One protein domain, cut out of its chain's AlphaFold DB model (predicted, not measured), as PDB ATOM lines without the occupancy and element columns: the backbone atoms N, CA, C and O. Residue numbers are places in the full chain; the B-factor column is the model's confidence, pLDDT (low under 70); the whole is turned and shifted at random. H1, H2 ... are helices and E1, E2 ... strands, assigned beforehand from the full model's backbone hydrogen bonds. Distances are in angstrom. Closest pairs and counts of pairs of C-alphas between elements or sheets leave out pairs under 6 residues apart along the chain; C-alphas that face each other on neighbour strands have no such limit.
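This is residues 3 to 116 of the 116 residues of a protein of Sphingobacterium daejeonense (UniProt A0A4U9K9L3). A small twisted wall of four short strands has H3 packed over one face, over E3, with the longest helix, H1, beside H3 and near E2. Past the E4 edge the chain swings out through the short helices H4 and H5, where residues 92 to 97 stick out, and folds back so that H6 comes near E4; H2 is near the last residue of E3. The printed part has 114 residues with six named helices and four named strands, in the order E1 H1 E2 H2 H3 E3 E4 H4 H5 H6. The sheet is mixed, ordered E1 E2 E3 E4, and the class is mixed, helices and strands. The whole is compact, with a radius of gyration of the C-alphas of 14.7 A and spans of 40 by 33 by 24 A.

In the sheet, E2, residues 33 to 36, and E3, residues 62 to 66, are parallel inner strands; N 35 and O 62 are 3.0 A apart, within hydrogen-bond range. Edge strand E1, residues 3 to 5, is parallel to E2, with N 36 and O 4 at 2.8 A. Edge strand E4, residues 76 to 80, is antiparallel to E3, a hairpin, with N 65 and O 77 at 2.8 A. H3, residues 53 to 59, is on the sheet at a height of 9.4 A, over E3, along the strands at 19 degrees on the local plane. H1, residues 16 to 28, only grazes the sheet and touches H3 the same way at a shallow tilt of 32 degrees; their closest C-alphas, Ser 23 and Leu 59, are 5.7 A apart. E1, H1, E2 and E2, H2, H3, E3 are strand-helix-strand units, parallel neighbour strands with helices between, each with a right-handed crossover; H2 is residues 40 to 44. H2 only grazes the sheet, and so do H4, residues 83 to 86, and H6, residues 104 to 114. H6 and E4 are near each other, with 5 pairs of C-alphas within 10 A. H5, residues 89 to 95, is not on the sheet, and it and H4 meet only through their link. Every O i to N i+4 pair is within hydrogen-bond range in H1, H2, H3, H5 and H6; H4 is too short for one.

E1 begins at C-alpha 3, (44.877, -40.412, 32.517). H1 measures 18.1 A, E3 13.3 A, E4 13.0 A and H6 15.2 A, ending at C-alpha 114, (45.514, -59.364, 16.417).

The C-alphas of Ser 28 and Lys 102, the two farthest apart, are 41.3 A apart. The printed part has no cut, and no link is long. Mean pLDDT of the printed part is 96.4; residue 116 is under 70.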
ATOM      1  N   TYR A   3      44.597 -40.149  33.922       98.69
ATOM      2  CA  TYR A   3      44.877 -40.412  32.517       98.69
ATOM      3  C   TYR A   3      46.384 -40.544  32.344       98.69
ATOM      4  O   TYR A   3      47.122 -39.647  32.756       98.69
ATOM      5  N   ILE A   4      46.827 -41.637  31.735       98.69
ATOM      6  CA  ILE A   4      48.229 -41.856  31.365       98.69
ATOM      7  C   ILE A   4      48.306 -42.399  29.941       98.69
ATOM      8  O   ILE A   4      47.348 -43.000  29.465       98.69
ATOM      9  N   SER A   5      49.458 -42.246  29.298       98.62
ATOM     10  CA  SER A   5      49.728 -42.796  27.966       98.62
ATOM     11  C   SER A   5      50.758 -43.927  28.053       98.62
ATOM     12  O   SER A   5      51.754 -43.795  28.766       98.62
ATOM     13  N   GLN A   6      50.527 -45.034  27.341       98.00
ATOM     14  CA  GLN A   6      51.436 -46.180  27.247       98.00
ATOM     15  C   GLN A   6      51.690 -46.565  25.772       98.00
ATOM     16  O   GLN A   6      50.827 -47.135  25.105       98.00
ATOM     17  N   CYS A   7      52.870 -46.306  25.201       97.75
ATOM     18  CA  CYS A   7      53.969 -45.501  25.751       97.75
ATOM     19  C   CYS A   7      53.568 -44.025  25.936       97.75
ATOM     20  O   CYS A   7      52.573 -43.567  25.368       97.75
ATOM     21  N   THR A   8      54.365 -43.266  26.686       97.94
ATOM     22  CA  THR A   8      54.170 -41.818  26.837       97.94
ATOM     23  C   THR A   8      54.396 -41.078  25.517       97.94
ATOM     24  O   THR A   8      54.919 -41.619  24.536       97.94
ATOM     25  N   GLU A   9      54.041 -39.797  25.487       96.69
ATOM     26  CA  GLU A   9      54.257 -38.895  24.356       96.69
ATOM     27  C   GLU A   9      55.747 -38.706  24.038       96.69
ATOM     28  O   GLU A   9      56.095 -38.414  22.893       96.69
ATOM     29  N   LEU A  10      56.616 -38.913  25.036       97.12
ATOM     30  CA  LEU A  10      58.075 -38.852  24.915       97.12
ATOM     31  C   LEU A  10      58.710 -40.224  24.633       97.12
ATOM     32  O   LEU A  10      59.930 -40.323  24.529       97.12
ATOM     33  N   GLY A  11      57.902 -41.281  24.500       95.94
ATOM     34  CA  GLY A  11      58.364 -42.633  24.181       95.94
ATOM     35  C   GLY A  11      58.845 -43.455  25.379       95.94
ATOM     36  O   GLY A  11      59.291 -44.583  25.182       95.94
ATOM     37  N   SER A  12      58.738 -42.941  26.609       97.44
ATOM     38  CA  SER A  12      58.979 -43.754  27.807       97.44
ATOM     39  C   SER A  12      57.846 -44.761  28.025       97.44
ATOM     40  O   SER A  12      56.715 -44.552  27.586       97.44
ATOM     41  N   ILE A  13      58.156 -45.871  28.690       98.06
ATOM     42  CA  ILE A  13      57.224 -46.975  28.933       98.06
ATOM     43  C   ILE A  13      57.082 -47.135  30.439       98.06
ATOM     44  O   ILE A  13      58.091 -47.223  31.132       98.06
ATOM     45  N   TYR A  14      55.843 -47.181  30.928       98.38
ATOM     46  CA  TYR A  14      55.596 -47.570  32.314       98.38
ATOM     47  C   TYR A  14      55.855 -49.066  32.476       98.38
ATOM     48  O   TYR A  14      55.322 -49.870  31.710       98.38
ATOM     49  N   SER A  15      56.627 -49.429  33.489       98.25
ATOM     50  CA  SER A  15      56.775 -50.807  33.946       98.25
ATOM     51  C   SER A  15      55.490 -51.320  34.600       98.25
ATOM     52  O   SER A  15      54.613 -50.557  35.028       98.25
ATOM     53  N   LYS A  16      55.391 -52.640  34.751       98.50
ATOM     54  CA  LYS A  16      54.297 -53.275  35.486       98.50
ATOM     55  C   LYS A  16      54.215 -52.799  36.931       98.50
ATOM     56  O   LYS A  16      53.110 -52.595  37.432       98.50
ATOM     57  N   ALA A  17      55.357 -52.600  37.589       98.50
ATOM     58  CA  ALA A  17      55.417 -52.085  38.956       98.50
ATOM     59  C   ALA A  17      54.788 -50.687  39.063       98.50
ATOM     60  O   ALA A  17      53.871 -50.490  39.859       98.50
ATOM     61  N   GLU A  18      55.194 -49.758  38.196       98.62
ATOM     62  CA  GLU A  18      54.660 -48.391  38.181       98.62
ATOM     63  C   GLU A  18      53.155 -48.372  37.878       98.62
ATOM     64  O   GLU A  18      52.389 -47.685  38.559       98.62
ATOM     65  N   LEU A  19      52.686 -49.170  36.907       98.44
ATOM     66  CA  LEU A  19      51.250 -49.257  36.615       98.44
ATOM     67  C   LEU A  19      50.441 -49.857  37.771       98.44
ATOM     68  O   LEU A  19      49.312 -49.423  38.009       98.44
ATOM     69  N   MET A  20      50.987 -50.833  38.503       98.69
ATOM     70  CA  MET A  20      50.339 -51.376  39.702       98.69
ATOM     71  C   MET A  20      50.209 -50.318  40.796       98.69
ATOM     72  O   MET A  20      49.139 -50.196  41.393       98.69
ATOM     73  N   GLU A  21      51.255 -49.530  41.040       98.75
ATOM     74  CA  GLU A  21      51.218 -48.438  42.017       98.75
ATOM     75  C   GLU A  21      50.174 -47.379  41.645       98.75
ATOM     76  O   GLU A  21      49.347 -47.006  42.482       98.75
ATOM     77  N   ILE A  22      50.131 -46.970  40.372       98.75
ATOM     78  CA  ILE A  22      49.128 -46.029  39.861       98.75
ATOM     79  C   ILE A  22      47.714 -46.606  40.015       98.75
ATOM     80  O   ILE A  22      46.829 -45.929  40.544       98.75
ATOM     81  N   SER A  23      47.491 -47.860  39.606       98.69
ATOM     82  CA  SER A  23      46.190 -48.539  39.722       98.69
ATOM     83  C   SER A  23      45.731 -48.639  41.182       98.69
ATOM     84  O   SER A  23      44.584 -48.319  41.501       98.69
ATOM     85  N   ASN A  24      46.629 -49.006  42.100       98.69
ATOM     86  CA  ASN A  24      46.336 -49.100  43.532       98.69
ATOM     87  C   ASN A  24      46.016 -47.732  44.149       98.69
ATOM     88  O   ASN A  24      45.082 -47.618  44.950       98.69
ATOM     89  N   CYS A  25      46.742 -46.687  43.748       98.75
ATOM     90  CA  CYS A  25      46.452 -45.313  44.148       98.75
ATOM     91  C   CYS A  25      45.065 -44.872  43.654       98.75
ATOM     92  O   CYS A  25      44.266 -44.354  44.438       98.75
ATOM     93  N   CYS A  26      44.734 -45.151  42.389       98.75
ATOM     94  CA  CYS A  26      43.424 -44.849  41.812       98.75
ATOM     95  C   CYS A  26      42.294 -45.548  42.581       98.75
ATOM     96  O   CYS A  26      41.361 -44.883  43.035       98.75
ATOM     97  N   LYS A  27      42.423 -46.859  42.826       98.12
ATOM     98  CA  LYS A  27      41.453 -47.657  43.597       98.12
ATOM     99  C   LYS A  27      41.245 -47.105  45.008       98.12
ATOM    100  O   LYS A  27      40.105 -46.906  45.424       98.12
ATOM    101  N   SER A  28      42.331 -46.789  45.714       98.44
ATOM    102  CA  SER A  28      42.284 -46.241  47.080       98.44
ATOM    103  C   SER A  28      41.569 -44.886  47.145       98.44
ATOM    104  O   SER A  28      40.897 -44.585  48.129       98.44
ATOM    105  N   ASN A  29      41.658 -44.094  46.073       98.50
ATOM    106  CA  ASN A  29      41.034 -42.775  45.963       98.50
ATOM    107  C   ASN A  29      39.700 -42.777  45.196       98.50
ATOM    108  O   ASN A  29      39.148 -41.709  44.935       98.50
ATOM    109  N   LYS A  30      39.164 -43.951  44.830       98.06
ATOM    110  CA  LYS A  30      37.934 -44.090  44.024       98.06
ATOM    111  C   LYS A  30      38.001 -43.317  42.695       98.06
ATOM    112  O   LYS A  30      37.014 -42.735  42.245       98.06
ATOM    113  N   LEU A  31      39.176 -43.291  42.073       98.50
ATOM    114  CA  LEU A  31      39.409 -42.701  40.759       98.50
ATOM    115  C   LEU A  31      39.453 -43.805  39.705       98.50
ATOM    116  O   LEU A  31      40.051 -44.848  39.936       98.50
ATOM    117  N   LEU A  32      38.877 -43.537  38.534       98.50
ATOM    118  CA  LEU A  32      39.083 -44.370  37.349       98.50
ATOM    119  C   LEU A  32      40.487 -44.149  36.779       98.50
ATOM    120  O   LEU A  32      40.920 -42.995  36.708       98.50
ATOM    121  N   LEU A  33      41.139 -45.211  36.315       98.81
ATOM    122  CA  LEU A  33      42.365 -45.180  35.526       98.81
ATOM    123  C   LEU A  33      42.047 -45.413  34.045       98.81
ATOM    124  O   LEU A  33      41.571 -46.483  33.658       98.81
ATOM    125  N   PHE A  34      42.352 -44.409  33.225       98.75
ATOM    126  CA  PHE A  34      42.308 -44.488  31.771       98.75
ATOM    127  C   PHE A  34      43.726 -44.567  31.202       98.75
ATOM    128  O   PHE A  34      44.556 -43.706  31.508       98.75
ATOM    129  N   ILE A  35      43.988 -45.561  30.351       98.75
ATOM    130  CA  ILE A  35      45.260 -45.679  29.626       98.75
ATOM    131  C   ILE A  35      45.044 -45.365  28.143       98.75
ATOM    132  O   ILE A  35      44.378 -46.107  27.417       98.75
ATOM    133  N   ASP A  36      45.645 -44.273  27.682       98.75
ATOM    134  CA  ASP A  36      45.824 -43.997  26.264       98.75
ATOM    135  C   ASP A  36      46.847 -44.975  25.687       98.75
ATOM    136  O   ASP A  36      48.023 -44.970  26.052       98.75
ATOM    137  N   GLY A  37      46.384 -45.831  24.779       98.31
ATOM    138  CA  GLY A  37      47.218 -46.812  24.102       98.31
ATOM    139  C   GLY A  37      47.437 -46.501  22.627       98.31
ATOM    140  O   GLY A  37      47.547 -47.431  21.825       98.31
ATOM    141  N   ALA A  38      47.551 -45.223  22.241       98.31
ATOM    142  CA  ALA A  38      47.850 -44.804  20.869       98.31
ATOM    143  C   ALA A  38      49.038 -45.555  20.253       98.31
ATOM    144  O   ALA A  38      49.083 -45.747  19.039       98.31
ATOM    145  N   ARG A  39      50.017 -45.935  21.085       97.25
ATOM    146  CA  ARG A  39      51.235 -46.673  20.718       97.25
ATOM    147  C   ARG A  39      51.394 -47.952  21.541       97.25
ATOM    148  O   ARG A  39      52.511 -48.389  21.804       97.25
ATOM    149  N   LEU A  40      50.279 -48.564  21.942       97.12
ATOM    150  CA  LEU A  40      50.306 -49.728  22.824       97.12
ATOM    151  C   LEU A  40      51.037 -50.920  22.203       97.12
ATOM    152  O   LEU A  40      51.800 -51.581  22.895       97.12
ATOM    153  N   GLY A  41      50.862 -51.147  20.896       95.00
ATOM    154  CA  GLY A  41      51.630 -52.150  20.152       95.00
ATOM    155  C   GLY A  41      53.138 -51.952  20.318       95.00
ATOM    156  O   GLY A  41      53.822 -52.859  20.774       95.00
ATOM    157  N   THR A  42      53.635 -50.735  20.069       95.31
ATOM    158  CA  THR A  42      55.052 -50.377  20.255       95.31
ATOM    159  C   THR A  42      55.538 -50.600  21.685       95.31
ATOM    160  O   THR A  42      56.633 -51.125  21.876       95.31
ATOM    161  N   ALA A  43      54.742 -50.209  22.686       97.25
ATOM    162  CA  ALA A  43      55.096 -50.409  24.087       97.25
ATOM    163  C   ALA A  43      55.222 -51.903  24.413       97.25
ATOM    164  O   ALA A  43      56.250 -52.325  24.929       97.25
ATOM    165  N   LEU A  44      54.227 -52.710  24.033       96.25
ATOM    166  CA  LEU A  44      54.193 -54.147  24.316       96.25
ATOM    167  C   LEU A  44      55.316 -54.934  23.623       96.25
ATOM    168  O   LEU A  44      55.752 -55.957  24.146       96.25
ATOM    169  N   THR A  45      55.803 -54.465  22.471       95.06
ATOM    170  CA  THR A  45      56.900 -55.108  21.727       95.06
ATOM    171  C   THR A  45      58.285 -54.546  22.048       95.06
ATOM    172  O   THR A  45      59.272 -54.978  21.455       95.06
ATOM    173  N   SER A  46      58.389 -53.554  22.935       97.06
ATOM    174  CA  SER A  46      59.677 -52.993  23.345       97.06
ATOM    175  C   SER A  46      60.482 -53.996  24.170       97.06
ATOM    176  O   SER A  46      59.931 -54.708  25.006       97.06
ATOM    177  N   SER A  47      61.807 -53.999  24.017       96.75
ATOM    178  CA  SER A  47      62.699 -54.816  24.851       96.75
ATOM    179  C   SER A  47      62.709 -54.403  26.328       96.75
ATOM    180  O   SER A  47      63.123 -55.190  27.172       96.75
ATOM    181  N   ALA A  48      62.261 -53.184  26.643       95.25
ATOM    182  CA  ALA A  48      62.157 -52.675  28.010       95.25
ATOM    183  C   ALA A  48      60.816 -53.012  28.690       95.25
ATOM    184  O   ALA A  48      60.625 -52.671  29.853       95.25
ATOM    185  N   ASN A  49      59.873 -53.623  27.967       97.62
ATOM    186  CA  ASN A  49      58.528 -53.878  28.464       97.62
ATOM    187  C   ASN A  49      58.430 -55.203  29.232       97.62
ATOM    188  O   ASN A  49      58.890 -56.243  28.769       97.62
ATOM    189  N   ASP A  50      57.748 -55.162  30.375       98.12
ATOM    190  CA  ASP A  50      57.423 -56.309  31.229       98.12
ATOM    191  C   ASP A  50      55.902 -56.535  31.382       98.12
ATOM    192  O   ASP A  50      55.464 -57.383  32.165       98.12
ATOM    193  N   LEU A  51      55.081 -55.795  30.626       97.94
ATOM    194  CA  LEU A  51      53.623 -55.909  30.619       97.94
ATOM    195  C   LEU A  51      53.114 -56.791  29.481       97.94
ATOM    196  O   LEU A  51      53.587 -56.741  28.347       97.94
ATOM    197  N   THR A  52      52.037 -57.519  29.755       97.19
ATOM    198  CA  THR A  52      51.180 -58.117  28.728       97.19
ATOM    199  C   THR A  52      49.920 -57.278  28.513       97.19
ATOM    200  O   THR A  52      49.504 -56.511  29.383       97.19
ATOM    201  N   LEU A  53      49.223 -57.477  27.388       95.81
ATOM    202  CA  LEU A  53      47.909 -56.855  27.177       95.81
ATOM    203  C   LEU A  53      46.898 -57.251  28.274       95.81
ATOM    204  O   LEU A  53      46.050 -56.448  28.661       95.81
ATOM    205  N   LYS A  54      47.022 -58.469  28.824       97.06
ATOM    206  CA  LYS A  54      46.213 -58.942  29.956       97.06
ATOM    207  C   LYS A  54      46.504 -58.156  31.235       97.06
ATOM    208  O   LYS A  54      45.568 -57.848  31.969       97.06
ATOM    209  N   ASP A  55      47.766 -57.812  31.488       98.12
ATOM    210  CA  ASP A  55      48.132 -56.983  32.640       98.12
ATOM    211  C   ASP A  55      47.481 -55.603  32.534       98.12
ATOM    212  O   ASP A  55      46.818 -55.170  33.474       98.12
ATOM    213  N   ILE A  56      47.555 -54.965  31.364       98.25
ATOM    214  CA  ILE A  56      46.913 -53.667  31.100       98.25
ATOM    215  C   ILE A  56      45.403 -53.742  31.341       98.25
ATOM    216  O   ILE A  56      44.860 -52.927  32.087       98.25
ATOM    217  N   ALA A  57      44.738 -54.765  30.797       97.56
ATOM    218  CA  ALA A  57      43.306 -54.979  30.998       97.56
ATOM    219  C   ALA A  57      42.917 -55.232  32.468       97.56
ATOM    220  O   ALA A  57      41.780 -54.975  32.853       97.56
ATOM    221  N   SER A  58      43.838 -55.733  33.298       97.88
ATOM    222  CA  SER A  58      43.607 -55.947  34.734       97.88
ATOM    223  C   SER A  58      43.878 -54.706  35.598       97.88
ATOM    224  O   SER A  58      43.328 -54.582  36.696       97.88
ATOM    225  N   LEU A  59      44.716 -53.785  35.114       98.38
ATOM    226  CA  LEU A  59      45.165 -52.611  35.865       98.38
ATOM    227  C   LEU A  59      44.370 -51.345  35.539       98.38
ATOM    228  O   LEU A  59      44.195 -50.521  36.438       98.38
ATOM    229  N   ALA A  60      43.886 -51.199  34.304       98.56
ATOM    230  CA  ALA A  60      43.083 -50.063  33.859       98.56
ATOM    231  C   ALA A  60      41.578 -50.350  33.925       98.56
ATOM    232  O   ALA A  60      41.140 -51.466  33.647       98.56
ATOM    233  N   ASP A  61      40.782 -49.320  34.213       98.50
ATOM    234  CA  ASP A  61      39.319 -49.395  34.110       98.50
ATOM    235  C   ASP A  61      38.875 -49.309  32.643       98.50
ATOM    236  O   ASP A  61      37.957 -50.009  32.204       98.50
ATOM    237  N   VAL A  62      39.551 -48.445  31.882       98.56
ATOM    238  CA  VAL A  62      39.352 -48.258  30.444       98.56
ATOM    239  C   VAL A  62      40.706 -48.025  29.785       98.56
ATOM    240  O   VAL A  62      41.553 -47.301  30.303       98.56
ATOM    241  N   PHE A  63      40.917 -48.604  28.616       98.62
ATOM    242  CA  PHE A  63      42.054 -48.269  27.764       98.62
ATOM    243  C   PHE A  63      41.643 -48.381  26.303       98.62
ATOM    244  O   PHE A  63      40.566 -48.890  25.996       98.62
ATOM    245  N   TYR A  64      42.478 -47.914  25.381       97.88
ATOM    246  CA  TYR A  64      42.252 -48.194  23.967       97.88
ATOM    247  C   TYR A  64      43.489 -48.761  23.291       97.88
ATOM    248  O   TYR A  64      44.613 -48.430  23.651       97.88
ATOM    249  N   ILE A  65      43.277 -49.627  22.303       97.69
ATOM    250  CA  ILE A  65      44.337 -50.183  21.466       97.69
ATOM    251  C   ILE A  65      44.442 -49.332  20.203       97.69
ATOM    252  O   ILE A  65      43.516 -49.298  19.388       97.69
ATOM    253  N   GLY A  66      45.595 -48.674  20.082       97.75
ATOM    254  CA  GLY A  66      46.005 -47.832  18.970       97.75
ATOM    255  C   GLY A  66      46.070 -48.575  17.636       97.75
ATOM    256  O   GLY A  66      47.057 -49.269  17.411       97.75
ATOM    257  N   GLY A  67      45.102 -48.440  16.731       97.19
ATOM    258  CA  GLY A  67      45.165 -49.100  15.418       97.19
ATOM    259  C   GLY A  67      45.958 -48.278  14.403       97.19
ATOM    260  O   GLY A  67      46.871 -48.778  13.743       97.19
ATOM    261  N   THR A  68      45.646 -46.984  14.321       97.31
ATOM    262  CA  THR A  68      46.157 -46.080  13.276       97.31
ATOM    263  C   THR A  68      47.689 -45.990  13.255       97.31
ATOM    264  O   THR A  68      48.311 -45.939  12.199       97.31
ATOM    265  N   LYS A  69      48.334 -46.006  14.429       95.75
ATOM    266  CA  LYS A  69      49.805 -45.939  14.542       95.75
ATOM    267  C   LYS A  69      50.491 -47.308  14.474       95.75
ATOM    268  O   LYS A  69      51.714 -47.356  14.494       95.75
ATOM    269  N   ASN A  70      49.720 -48.391  14.377       94.25
ATOM    270  CA  ASN A  70      50.212 -49.765  14.258       94.25
ATOM    271  C   ASN A  70      49.843 -50.393  12.900       94.25
ATOM    272  O   ASN A  70      49.781 -51.608  12.776       94.25
ATOM    273  N   GLY A  71      49.609 -49.566  11.872       94.69
ATOM    274  CA  GLY A  71      49.436 -50.016  10.486       94.69
ATOM    275  C   GLY A  71      47.994 -50.058   9.976       94.69
ATOM    276  O   GLY A  71      47.795 -50.280   8.783       94.69
ATOM    277  N   ALA A  72      46.985 -49.803  10.817       96.44
ATOM    278  CA  ALA A  72      45.629 -49.578  10.315       96.44
ATOM    279  C   ALA A  72      45.535 -48.218   9.603       96.44
ATOM    280  O   ALA A  72      46.165 -47.243  10.005       96.44
ATOM    281  N   LEU A  73      44.680 -48.131   8.586       96.25
ATOM    282  CA  LEU A  73      44.319 -46.875   7.929       96.25
ATOM    283  C   LEU A  73      43.647 -45.907   8.912       96.25
ATOM    284  O   LEU A  73      43.895 -44.706   8.874       96.25
ATOM    285  N   LEU A  74      42.751 -46.436   9.746       95.44
ATOM    286  CA  LEU A  74      42.026 -45.704  10.780       95.44
ATOM    287  C   LEU A  74      41.407 -46.683  11.778       95.44
ATOM    288  O   LEU A  74      41.004 -47.788  11.395       95.44
ATOM    289  N   GLY A  75      41.233 -46.228  13.015       95.38
ATOM    290  CA  GLY A  75      40.421 -46.910  14.015       95.38
ATOM    291  C   GLY A  75      41.163 -47.190  15.308       95.38
ATOM    292  O   GLY A  75      42.341 -47.528  15.297       95.38
ATOM    293  N   GLU A  76      40.425 -47.100  16.408       97.19
ATOM    294  CA  GLU A  76      40.903 -47.351  17.764       97.19
ATOM    295  C   GLU A  76      39.921 -48.309  18.449       97.19
ATOM    296  O   GLU A  76      38.703 -48.151  18.302       97.19
ATOM    297  N   ALA A  77      40.421 -49.307  19.179       96.06
ATOM    298  CA  ALA A  77      39.575 -50.258  19.900       96.06
ATOM    299  C   ALA A  77      39.532 -49.897  21.387       96.06
ATOM    300  O   ALA A  77      40.494 -50.139  22.109       96.06
ATOM    301  N   ILE A  78      38.423 -49.307  21.840       97.06
ATOM    302  CA  ILE A  78      38.207 -48.964  23.252       97.06
ATOM    303  C   ILE A  78      37.776 -50.220  24.012       97.06
ATOM    304  O   ILE A  78      36.828 -50.898  23.616       97.06
ATOM    305  N   VAL A  79      38.464 -50.509  25.113       97.25
ATOM    306  CA  VAL A  79      38.252 -51.677  25.965       97.25
ATOM    307  C   VAL A  79      37.855 -51.206  27.358       97.25
ATOM    308  O   VAL A  79      38.566 -50.425  27.989       97.25
ATOM    309  N   PHE A  80      36.719 -51.704  27.836       98.00
ATOM    310  CA  PHE A  80      36.220 -51.473  29.188       98.00
ATOM    311  C   PHE A  80      36.436 -52.736  30.019       98.00
ATOM    312  O   PHE A  80      36.062 -53.823  29.579       98.00
ATOM    313  N   GLN A  81      37.016 -52.599  31.212       96.31
ATOM    314  CA  GLN A  81      37.197 -53.730  32.124       96.31
ATOM    315  C   GLN A  81      35.858 -54.191  32.725       96.31
ATOM    316  O   GLN A  81      35.581 -55.388  32.774       96.31
ATOM    317  N   ASP A  82      35.022 -53.245  33.165       94.75
ATOM    318  CA  ASP A  82      33.679 -53.504  33.697       94.75
ATOM    319  C   ASP A  82      32.618 -53.043  32.685       94.75
ATOM    320  O   ASP A  82      32.582 -51.880  32.280       94.75
ATOM    321  N   HIS A  83      31.700 -53.942  32.322       93.94
ATOM    322  CA  HIS A  83      30.566 -53.653  31.441       93.94
ATOM    323  C   HIS A  83      29.686 -52.494  31.948       93.94
ATOM    324  O   HIS A  83      29.023 -51.815  31.162       93.94
ATOM    325  N   LYS A  84      29.659 -52.223  33.259       96.50
ATOM    326  CA  LYS A  84      28.948 -51.058  33.811       96.50
ATOM    327  C   LYS A  84      29.496 -49.738  33.266       96.50
ATOM    328  O   LYS A  84      28.715 -48.820  33.041       96.50
ATOM    329  N   LEU A  85      30.804 -49.655  33.008       95.69
ATOM    330  CA  LEU A  85      31.449 -48.455  32.467       95.69
ATOM    331  C   LEU A  85      31.118 -48.221  30.985       95.69
ATOM    332  O   LEU A  85      31.186 -47.084  30.527       95.69
ATOM    333  N   SER A  86      30.735 -49.266  30.243       96.50
ATOM    334  CA  SER A  86      30.372 -49.163  28.823       96.50
ATOM    335  C   SER A  86      28.886 -48.889  28.573       96.50
ATOM    336  O   SER A  86      28.480 -48.746  27.418       96.50
ATOM    337  N   GLN A  87      28.045 -48.836  29.613       97.19
ATOM    338  CA  GLN A  87      26.603 -48.636  29.444       97.19
ATOM    339  C   GLN A  87      26.301 -47.295  28.758       97.19
ATOM    340  O   GLN A  87      26.680 -46.231  29.240       97.19
ATOM    341  N   GLY A  88      25.605 -47.353  27.618       96.69
ATOM    342  CA  GLY A  88      25.234 -46.178  26.826       96.69
ATOM    343  C   GLY A  88      26.368 -45.572  25.990       96.69
ATOM    344  O   GLY A  88      26.175 -44.528  25.359       96.69
ATOM    345  N   PHE A  89      27.553 -46.193  25.966       96.44
ATOM    346  CA  PHE A  89      28.702 -45.656  25.239       96.44
ATOM    347  C   PHE A  89      28.500 -45.648  23.715       96.44
ATOM    348  O   PHE A  89      28.973 -44.753  23.022       96.44
ATOM    349  N   ASP A  90      27.739 -46.594  23.178       94.75
ATOM    350  CA  ASP A  90      27.323 -46.650  21.776       94.75
ATOM    351  C   ASP A  90      26.428 -45.462  21.375       94.75
ATOM    352  O   ASP A  90      26.652 -44.835  20.333       94.75
ATOM    353  N   TYR A  91      25.473 -45.082  22.229       97.38
ATOM    354  CA  TYR A  91      24.678 -43.865  22.044       97.38
ATOM    355  C   TYR A  91      25.560 -42.615  22.089       97.38
ATOM    356  O   TYR A  91      25.386 -41.711  21.268       97.38
ATOM    357  N   TYR A  92      26.540 -42.576  22.997       96.75
ATOM    358  CA  TYR A  92      27.515 -41.487  23.063       96.75
ATOM    359  C   TYR A  92      28.355 -41.397  21.780       96.75
ATOM    360  O   TYR A  92      28.455 -40.323  21.183       96.75
ATOM    361  N   LEU A  93      28.882 -42.522  21.281       96.31
ATOM    362  CA  LEU A  93      29.601 -42.582  20.005       96.31
ATOM    363  C   LEU A  93      28.735 -42.086  18.846       96.31
ATOM    364  O   LEU A  93      29.202 -41.311  18.006       96.31
ATOM    365  N   LYS A  94      27.462 -42.497  18.800       97.06
ATOM    366  CA  LYS A  94      26.514 -42.044  17.778       97.06
ATOM    367  C   LYS A  94      26.285 -40.537  17.856       97.06
ATOM    368  O   LYS A  94      26.348 -39.873  16.824       97.06
ATOM    369  N   GLN A  95      26.056 -40.001  19.054       98.25
ATOM    370  CA  GLN A  95      25.842 -38.570  19.278       98.25
ATOM    371  C   GLN A  95      27.068 -37.740  18.872       98.25
ATOM    372  O   GLN A  95      26.919 -36.649  18.330       98.25
ATOM    373  N   LYS A  96      28.279 -38.261  19.095       97.62
ATOM    374  CA  LYS A  96      29.541 -37.605  18.722       97.62
ATOM    375  C   LYS A  96      29.948 -37.813  17.261       97.62
ATOM    376  O   LYS A  96      31.012 -37.353  16.867       97.62
ATOM    377  N   GLY A  97      29.133 -38.498  16.455       96.50
ATOM    378  CA  GLY A  97      29.443 -38.772  15.050       96.50
ATOM    379  C   GLY A  97      30.592 -39.767  14.843       96.50
ATOM    380  O   GLY A  97      31.078 -39.907  13.726       96.50
ATOM    381  N   ALA A  98      31.010 -40.475  15.896       95.38
ATOM    382  CA  ALA A  98      32.106 -41.443  15.860       95.38
ATOM    383  C   ALA A  98      31.645 -42.862  15.473       95.38
ATOM    384  O   ALA A  98      32.471 -43.737  15.219       95.38
ATOM    385  N   LEU A  99      30.330 -43.115  15.409       94.88
ATOM    386  CA  LEU A  99      29.799 -44.419  15.006       94.88
ATOM    387  C   LEU A  99      29.847 -44.599  13.479       94.88
ATOM    388  O   LEU A  99      29.042 -44.025  12.740       94.88
ATOM    389  N   MET A 100      30.770 -45.439  13.005       93.44
ATOM    390  CA  MET A 100      30.988 -45.682  11.579       93.44
ATOM    391  C   MET A 100      29.926 -46.617  10.978       93.44
ATOM    392  O   MET A 100      29.787 -47.765  11.394       93.44
ATOM    393  N   ALA A 101      29.245 -46.175   9.915       94.94
ATOM    394  CA  ALA A 101      28.237 -46.993   9.226       94.94
ATOM    395  C   ALA A 101      28.817 -48.286   8.615       94.94
ATOM    396  O   ALA A 101      28.152 -49.317   8.572       94.94
ATOM    397  N   LYS A 102      30.074 -48.249   8.151       95.50
ATOM    398  CA  LYS A 102      30.788 -49.397   7.568       95.50
ATOM    399  C   LYS A 102      31.771 -50.018   8.568       95.50
ATOM    400  O   LYS A 102      32.932 -50.231   8.233       95.50
ATOM    401  N   GLY A 103      31.297 -50.345   9.775       93.88
ATOM    402  CA  GLY A 103      32.121 -50.877  10.875       93.88
ATOM    403  C   GLY A 103      32.967 -52.111  10.528       93.88
ATOM    404  O   GLY A 103      34.035 -52.299  11.101       93.88
ATOM    405  N   ARG A 104      32.578 -52.898   9.511       95.00
ATOM    406  CA  ARG A 104      33.393 -54.011   8.985       95.00
ATOM    407  C   ARG A 104      34.806 -53.594   8.553       95.00
ATOM    408  O   ARG A 104      35.709 -54.416   8.605       95.00
ATOM    409  N   VAL A 105      34.996 -52.341   8.127       95.31
ATOM    410  CA  VAL A 105      36.316 -51.808   7.748       95.31
ATOM    411  C   VAL A 105      37.223 -51.706   8.975       95.31
ATOM    412  O   VAL A 105      38.386 -52.080   8.902       95.31
ATOM    413  N   LEU A 106      36.687 -51.275  10.121       95.00
ATOM    414  CA  LEU A 106      37.410 -51.298  11.396       95.00
ATOM    415  C   LEU A 106      37.693 -52.742  11.823       95.00
ATOM    416  O   LEU A 106      38.839 -53.095  12.081       95.00
ATOM    417  N   GLY A 107      36.658 -53.588  11.824       94.75
ATOM    418  CA  GLY A 107      36.762 -54.979  12.270       94.75
ATOM    419  C   GLY A 107      37.798 -55.796  11.493       94.75
ATOM    420  O   GLY A 107      38.594 -56.493  12.107       94.75
ATOM    421  N   ALA A 108      37.842 -55.671  10.162       95.75
ATOM    422  CA  ALA A 108      38.814 -56.387   9.333       95.75
ATOM    423  C   ALA A 108      40.266 -55.971   9.619       95.75
ATOM    424  O   ALA A 108      41.153 -56.821   9.632       95.75
ATOM    425  N   GLN A 109      40.510 -54.682   9.880       95.50
ATOM    426  CA  GLN A 109      41.843 -54.191  10.235       95.50
ATOM    427  C   GLN A 109      42.283 -54.729  11.596       95.50
ATOM    428  O   GLN A 109      43.377 -55.270  11.710       95.50
ATOM    429  N   PHE A 110      41.420 -54.642  12.615       95.06
ATOM    430  CA  PHE A 110      41.751 -55.165  13.942       95.06
ATOM    431  C   PHE A 110      41.912 -56.682  13.948       95.06
ATOM    432  O   PHE A 110      42.805 -57.170  14.625       95.06
ATOM    433  N   LEU A 111      41.124 -57.416  13.156       94.75
ATOM    434  CA  LEU A 111      41.312 -58.853  12.971       94.75
ATOM    435  C   LEU A 111      42.729 -59.170  12.473       94.75
ATOM    436  O   LEU A 111      43.401 -60.006  13.064       94.75
ATOM    437  N   ALA A 112      43.200 -58.465  11.440       94.19
ATOM    438  CA  ALA A 112      44.550 -58.654  10.913       94.19
ATOM    439  C   ALA A 112      45.641 -58.260  11.925       94.19
ATOM    440  O   ALA A 112      46.650 -58.949  12.026       94.19
ATOM    441  N   LEU A 113      45.430 -57.188  12.698       91.94
ATOM    442  CA  LEU A 113      46.385 -56.729  13.713       91.94
ATOM    443  C   LEU A 113      46.537 -57.699  14.894       91.94
ATOM    444  O   LEU A 113      47.603 -57.733  15.497       91.94
ATOM    445  N   VAL A 114      45.492 -58.455  15.251       86.38
ATOM    446  CA  VAL A 114      45.514 -59.364  16.417       86.38
ATOM    447  C   VAL A 114      45.752 -60.833  16.069       86.38
ATOM    448  O   VAL A 114      45.986 -61.628  16.972       86.38
ATOM    449  N   GLN A 115      45.648 -61.214  14.794       81.75
ATOM    450  CA  GLN A 115      45.881 -62.589  14.325       81.75
ATOM    451  C   GLN A 115      47.341 -62.878  13.939       81.75
ATOM    452  O   GLN A 115      47.626 -63.999  13.519       81.75
ATOM    453  N   GLY A 116      48.228 -61.884  14.046       55.50
ATOM    454  CA  GLY A 116      49.664 -62.015  13.775       55.50
ATOM    455  C   GLY A 116      50.414 -62.804  14.837       55.50
ATOM    456  O   GLY A 116      50.148 -62.570  16.036       55.50
TER     457      GLY A 116